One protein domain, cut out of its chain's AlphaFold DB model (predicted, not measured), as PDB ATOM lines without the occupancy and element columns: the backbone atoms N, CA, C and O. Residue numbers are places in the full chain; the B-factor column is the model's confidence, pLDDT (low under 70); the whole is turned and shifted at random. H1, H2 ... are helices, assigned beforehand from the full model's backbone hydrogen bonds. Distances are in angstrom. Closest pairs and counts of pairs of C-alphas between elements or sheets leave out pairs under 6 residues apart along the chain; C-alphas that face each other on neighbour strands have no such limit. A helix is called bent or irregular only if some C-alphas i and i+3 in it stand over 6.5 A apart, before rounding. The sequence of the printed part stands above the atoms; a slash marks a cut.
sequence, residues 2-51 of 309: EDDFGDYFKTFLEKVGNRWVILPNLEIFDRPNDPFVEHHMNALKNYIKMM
ATOM      1  N   GLU A   2      26.052  16.560 -24.513       52.06
ATOM      2  CA  GLU A   2      26.294  16.628 -25.969       52.06
ATOM      3  C   GLU A   2      25.021  16.882 -26.800       52.06
ATOM      4  O   GLU A   2      25.065  17.696 -27.721       52.06
ATOM      5  N   ASP A   3      23.879  16.290 -26.426       56.50
ATOM      6  CA  ASP A   3      22.603  16.502 -27.140       56.50
ATOM      7  C   ASP A   3      22.130  17.972 -27.114       56.50
ATOM      8  O   ASP A   3      21.623  18.490 -28.106       56.50
ATOM      9  N   ASP A   4      22.381  18.682 -26.008       62.19
ATOM     10  CA  ASP A   4      21.977  20.084 -25.806       62.19
ATOM     11  C   ASP A   4      22.835  21.062 -26.632       62.19
ATOM     12  O   ASP A   4      22.342  22.048 -27.183       62.19
ATOM     13  N   PHE A   5      24.128  20.756 -26.805       68.00
ATOM     14  CA  PHE A   5      25.009  21.542 -27.672       68.00
ATOM     15  C   PHE A   5      24.628  21.385 -29.148       68.00
ATOM     16  O   PHE A   5      24.618  22.372 -29.886       68.00
ATOM     17  N   GLY A   6      24.282  20.164 -29.573       77.44
ATOM     18  CA  GLY A   6      23.825  19.882 -30.933       77.44
ATOM     19  C   GLY A   6      22.553  20.652 -31.289       77.44
ATOM     20  O   GLY A   6      22.512  21.322 -32.324       77.44
ATOM     21  N   ASP A   7      21.554  20.632 -30.404       80.31
ATOM     22  CA  ASP A   7      20.283  21.333 -30.610       80.31
ATOM     23  C   ASP A   7      20.430  22.856 -30.542       80.31
ATOM     24  O   ASP A   7      19.880  23.574 -31.390       80.31
ATOM     25  N   TYR A   8      21.228  23.377 -29.603       80.12
ATOM     26  CA  TYR A   8      21.546  24.803 -29.544       80.12
ATOM     27  C   TYR A   8      22.269  25.272 -30.810       80.12
ATOM     28  O   TYR A   8      21.890  26.283 -31.412       80.12
ATOM     29  N   PHE A   9      23.292  24.531 -31.242       74.62
ATOM     30  CA  PHE A   9      24.067  24.870 -32.428       74.62
ATOM     31  C   PHE A   9      23.194  24.821 -33.678       74.62
ATOM     32  O   PHE A   9      23.175  25.779 -34.444       74.62
ATOM     33  N   LYS A  10      22.382  23.774 -33.842       75.12
ATOM     34  CA  LYS A  10      21.418  23.666 -34.940       75.12
ATOM     35  C   LYS A  10      20.432  24.837 -34.954       75.12
ATOM     36  O   LYS A  10      20.258  25.473 -35.989       75.12
ATOM     37  N   THR A  11      19.878  25.194 -33.795       78.25
ATOM     38  CA  THR A  11      18.984  26.352 -33.643       78.25
ATOM     39  C   THR A  11      19.679  27.661 -34.029       78.25
ATOM     40  O   THR A  11      19.090  28.527 -34.679       78.25
ATOM     41  N   PHE A  12      20.945  27.836 -33.644       74.94
ATOM     42  CA  PHE A  12      21.742  28.996 -34.035       74.94
ATOM     43  C   PHE A  12      21.993  29.035 -35.550       74.94
ATOM     44  O   PHE A  12      21.792  30.080 -36.173       74.94
ATOM     45  N   LEU A  13      22.370  27.904 -36.155       71.38
ATOM     46  CA  LEU A  13      22.601  27.786 -37.595       71.38
ATOM     47  C   LEU A  13      21.338  28.095 -38.410       71.38
ATOM     48  O   LEU A  13      21.400  28.835 -39.396       71.38
ATOM     49  N   GLU A  14      20.186  27.605 -37.956       70.69
ATOM     50  CA  GLU A  14      18.882  27.922 -38.540       70.69
ATOM     51  C   GLU A  14      18.574  29.425 -38.434       70.69
ATOM     52  O   GLU A  14      18.176  30.039 -39.427       70.69
ATOM     53  N   LYS A  15      18.845  30.059 -37.282       66.81
ATOM     54  CA  LYS A  15      18.652  31.511 -37.086       66.81
ATOM     55  C   LYS A  15      19.507  32.369 -38.018       66.81
ATOM     56  O   LYS A  15      19.046  33.415 -38.470       66.81
ATOM     57  N   VAL A  16      20.735  31.950 -38.329       68.12
ATOM     58  CA  VAL A  16      21.591  32.668 -39.294       68.12
ATOM     59  C   VAL A  16      21.299  32.289 -40.754       68.12
ATOM     60  O   VAL A  16      21.925  32.828 -41.674       68.12
ATOM     61  N   GLY A  17      20.317  31.410 -40.985       63.94
ATOM     62  CA  GLY A  17      19.884  30.960 -42.305       63.94
ATOM     63  C   GLY A  17      20.912  30.067 -42.994       63.94
ATOM     64  O   GLY A  17      21.091  30.176 -44.204       63.94
ATOM     65  N   ASN A  18      21.642  29.248 -42.231       64.75
ATOM     66  CA  ASN A  18      22.747  28.415 -42.718       64.75
ATOM     67  C   ASN A  18      23.863  29.208 -43.434       64.75
ATOM     68  O   ASN A  18      24.571  28.672 -44.286       64.75
ATOM     69  N   ARG A  19      24.036  30.495 -43.096       66.06
ATOM     70  CA  ARG A  19      25.111  31.361 -43.614       66.06
ATOM     71  C   ARG A  19      26.315  31.356 -42.679       66.06
ATOM     72  O   ARG A  19      26.607  32.348 -42.016       66.06
ATOM     73  N   TRP A  20      26.986  30.221 -42.607       72.44
ATOM     74  CA  TRP A  20      28.195  30.029 -41.816       72.44
ATOM     75  C   TRP A  20      29.179  29.198 -42.630       72.44
ATOM     76  O   TRP A  20      28.787  28.381 -43.457       72.44
ATOM     77  N   VAL A  21      30.466  29.416 -42.403       72.25
ATOM     78  CA  VAL A  21      31.528  28.634 -43.027       72.25
ATOM     79  C   VAL A  21      32.574  28.348 -41.970       72.25
ATOM     80  O   VAL A  21      32.913  29.224 -41.175       72.25
ATOM     81  N   ILE A  22      33.078  27.120 -41.945       76.12
ATOM     82  CA  ILE A  22      34.271  26.810 -41.165       76.12
ATOM     83  C   ILE A  22      35.453  27.294 -41.989       76.12
ATOM     84  O   ILE A  22      35.649  26.844 -43.116       76.12
ATOM     85  N   LEU A  23      36.218  28.234 -41.446       69.44
ATOM     86  CA  LEU A  23      37.501  28.592 -42.028       69.44
ATOM     87  C   LEU A  23      38.496  27.482 -41.650       69.44
ATOM     88  O   LEU A  23      38.791  27.339 -40.461       69.44
ATOM     89  N   PRO A  24      38.980  26.667 -42.605       69.69
ATOM     90  CA  PRO A  24      39.972  25.648 -42.295       69.69
ATOM     91  C   PRO A  24      41.257  26.300 -41.779       69.69
ATOM     92  O   PRO A  24      41.651  27.364 -42.264       69.69
ATOM     93  N   ASN A  25      41.932  25.656 -40.821       75.06
ATOM     94  CA  ASN A  25      43.274  26.076 -40.430       75.06
ATOM     95  C   ASN A  25      44.225  25.845 -41.612       75.06
ATOM     96  O   ASN A  25      44.567  24.702 -41.912       75.06
ATOM     97  N   LEU A  26      44.635  26.930 -42.269       69.81
ATOM     98  CA  LEU A  26      45.463  26.907 -43.475       69.81
ATOM     99  C   LEU A  26      46.852  26.296 -43.239       69.81
ATOM    100  O   LEU A  26      47.455  25.817 -44.190       69.81
ATOM    101  N   GLU A  27      47.328  26.257 -41.993       75.38
ATOM    102  CA  GLU A  27      48.628  25.673 -41.627       75.38
ATOM    103  C   GLU A  27      48.656  24.139 -41.719       75.38
ATOM    104  O   GLU A  27      49.728  23.548 -41.700       75.38
ATOM    105  N   ILE A  28      47.490  23.488 -41.803       76.00
ATOM    106  CA  ILE A  28      47.362  22.020 -41.881       76.00
ATOM    107  C   ILE A  28      47.233  21.550 -43.345       76.00
ATOM    108  O   ILE A  28      47.355  20.363 -43.641       76.00
ATOM    109  N   PHE A  29      46.983  22.471 -44.280       71.88
ATOM    110  CA  PHE A  29      46.796  22.164 -45.697       71.88
ATOM    111  C   PHE A  29      48.038  22.584 -46.492       71.88
ATOM    112  O   PHE A  29      48.133  23.704 -46.984       71.88
ATOM    113  N   ASP A  30      48.980  21.653 -46.657       65.62
ATOM    114  CA  ASP A  30      50.281  21.897 -47.306       65.62
ATOM    115  C   ASP A  30      50.206  22.111 -48.830       65.62
ATOM    116  O   ASP A  30      51.191  22.489 -49.471       65.62
ATOM    117  N   ARG A  31      49.057  21.821 -49.452       66.56
ATOM    118  CA  ARG A  31      48.898  21.894 -50.908       66.56
ATOM    119  C   ARG A  31      48.377  23.268 -51.334       66.56
ATOM    120  O   ARG A  31      47.275  23.644 -50.927       66.56
ATOM    121  N   PRO A  32      49.079  23.991 -52.227       61.91
ATOM    122  CA  PRO A  32      48.475  25.129 -52.906       61.91
ATOM    123  C   PRO A  32      47.256  24.632 -53.701       61.91
ATOM    124  O   PRO A  32      47.371  23.689 -54.483       61.91
ATOM    125  N   ASN A  33      46.097  25.259 -53.486       66.44
ATOM    126  CA  ASN A  33      44.793  24.886 -54.056       66.44
ATOM    127  C   ASN A  33      44.231  23.538 -53.569       66.44
ATOM    128  O   ASN A  33      43.687  22.764 -54.357       66.44
ATOM    129  N   ASP A  34      44.344  23.249 -52.269       80.88
ATOM    130  CA  ASP A  34      43.608  22.134 -51.673       80.88
ATOM    131  C   ASP A  34      42.084  22.266 -51.945       80.88
ATOM    132  O   ASP A  34      41.493  23.299 -51.602       80.88
ATOM    133  N   PRO A  35      41.422  21.247 -52.538       81.12
ATOM    134  CA  PRO A  35      40.006  21.323 -52.908       81.12
ATOM    135  C   PRO A  35      39.062  21.600 -51.732       81.12
ATOM    136  O   PRO A  35      38.009  22.215 -51.913       81.12
ATOM    137  N   PHE A  36      39.418  21.158 -50.521       79.06
ATOM    138  CA  PHE A  36      38.625  21.401 -49.320       79.06
ATOM    139  C   PHE A  36      38.704  22.874 -48.912       79.06
ATOM    140  O   PHE A  36      37.675  23.493 -48.628       79.06
ATOM    141  N   VAL A  37      39.904  23.458 -48.941       78.94
ATOM    142  CA  VAL A  37      40.108  24.891 -48.682       78.94
ATOM    143  C   VAL A  37      39.406  25.733 -49.746       78.94
ATOM    144  O   VAL A  37      38.695  26.680 -49.408       78.94
ATOM    145  N   GLU A  38      39.534  25.364 -51.021       81.69
ATOM    146  CA  GLU A  38      38.881  26.063 -52.128       81.69
ATOM    147  C   GLU A  38      37.350  26.044 -51.997       81.69
ATOM    148  O   GLU A  38      36.705  27.084 -52.153       81.69
ATOM    149  N   HIS A  39      36.762  24.900 -51.635       81.38
ATOM    150  CA  HIS A  39      35.325  24.780 -51.392       81.38
ATOM    151  C   HIS A  39      34.836  25.758 -50.310       81.38
ATOM    152  O   HIS A  39      33.885  26.508 -50.543       81.38
ATOM    153  N   HIS A  40      35.511  25.806 -49.155       81.50
ATOM    154  CA  HIS A  40      35.141  26.699 -48.051       81.50
ATOM    155  C   HIS A  40      35.369  28.174 -48.407       81.50
ATOM    156  O   HIS A  40      34.521  29.019 -48.123       81.50
ATOM    157  N   MET A  41      36.461  28.500 -49.102       80.81
ATOM    158  CA  MET A  41      36.717  29.863 -49.575       80.81
ATOM    159  C   MET A  41      35.676  30.319 -50.603       80.81
ATOM    160  O   MET A  41      35.239  31.470 -50.570       80.81
ATOM    161  N   ASN A  42      35.230  29.428 -51.489       80.81
ATOM    162  CA  ASN A  42      34.157  29.717 -52.436       80.81
ATOM    163  C   ASN A  42      32.806  29.880 -51.726       80.81
ATOM    164  O   ASN A  42      32.068  30.810 -52.050       80.81
ATOM    165  N   ALA A  43      32.506  29.060 -50.714       78.06
ATOM    166  CA  ALA A  43      31.328  29.240 -49.866       78.06
ATOM    167  C   ALA A  43      31.348  30.600 -49.147       78.06
ATOM    168  O   ALA A  43      30.364  31.337 -49.201       78.06
ATOM    169  N   LEU A  44      32.490  30.994 -48.566       79.25
ATOM    170  CA  LEU A  44      32.669  32.300 -47.926       79.25
ATOM    171  C   LEU A  44      32.467  33.459 -48.911       79.25
ATOM    172  O   LEU A  44      31.706  34.385 -48.628       79.25
ATOM    173  N   LYS A  45      33.112  33.399 -50.084       78.25
ATOM    174  CA  LYS A  45      32.942  34.399 -51.151       78.25
ATOM    175  C   LYS A  45      31.480  34.516 -51.567       78.25
ATOM    176  O   LYS A  45      30.983  35.630 -51.719       78.25
ATOM    177  N   ASN A  46      30.786  33.388 -51.706       75.62
ATOM    178  CA  ASN A  46      29.361  33.370 -52.007       75.62
ATOM    179  C   ASN A  46      28.560  34.040 -50.887       75.62
ATOM    180  O   ASN A  46      27.771  34.927 -51.184       75.62
ATOM    181  N   TYR A  47      28.796  33.724 -49.611       75.62
ATOM    182  CA  TYR A  47      28.092  34.387 -48.507       75.62
ATOM    183  C   TYR A  47      28.298  35.899 -48.489       75.62
ATOM    184  O   TYR A  47      27.320  36.625 -48.330       75.62
ATOM    185  N   ILE A  48      29.530  36.372 -48.699       72.56
ATOM    186  CA  ILE A  48      29.847  37.804 -48.785       72.56
ATOM    187  C   ILE A  48      29.103  38.442 -49.963       72.56
ATOM    188  O   ILE A  48      28.451  39.469 -49.793       72.56
ATOM    189  N   LYS A  49      29.144  37.812 -51.144       68.50
ATOM    190  CA  LYS A  49      28.454  38.296 -52.349       68.50
ATOM    191  C   LYS A  49      26.931  38.322 -52.180       68.50
ATOM    192  O   LYS A  49      26.280  39.181 -52.754       68.50
ATOM    193  N   MET A  50      26.377  37.400 -51.392       68.38
ATOM    194  CA  MET A  50      24.949  37.289 -51.084       68.38
ATOM    195  C   MET A  50      24.494  38.197 -49.930       68.38
ATOM    196  O   MET A  50      23.315  38.167 -49.569       68.38
ATOM    197  N   MET A  51      25.384  38.986 -49.314       69.69
ATOM    198  CA  MET A  51      24.974  39.933 -48.278       69.69
ATOM    199  C   MET A  51      24.122  41.050 -48.904       69.69
ATOM    200  O   MET A  51      24.639  41.774 -49.752       69.69
TER     201      MET A  51
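Overview. This is residues 2 to 51 of the 309 residues of the protein "HintN domain-containing protein" of Rhizophagus irregularis (UniProt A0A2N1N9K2). Going along the printed part, you meet two well-separated helices, H1 and then H2, joined by a long link that crosses from the end of H1, runs past H2 and folds back into its start. Residues 2 to 9 and 11 to 17 stick out, making H1 largely a free arm. The printed part has 50 residues, two named helices and no named strand, in the class all helix. It is loose, with a radius of gyration of the C-alphas of 13.7 A, and flat, spanning 38 by 29 by 13 A.

Along the chain. Find C-alpha 2 at (26.294, 16.628, -25.969); from there H1, residues 2 to 15, runs 20.1 A. H2, residues 35 to 49, runs 20.5 A to C-alpha 49 at (28.454, 38.296, -52.349).

Arrangement. H1 and H2 are apart. In both helices every O i to N i+4 pair is within hydrogen-bond range.

Size, cuts and confidence. The C-alphas of Asp 4 and Pro 32 are the two farthest apart, 38.2 A. The printed part has no cut. The link, residues 16 to 34, is long. Mean pLDDT of the printed part is 72.6, and 19 residues are under 70, among them residues 15 to 19 and 30 to 33.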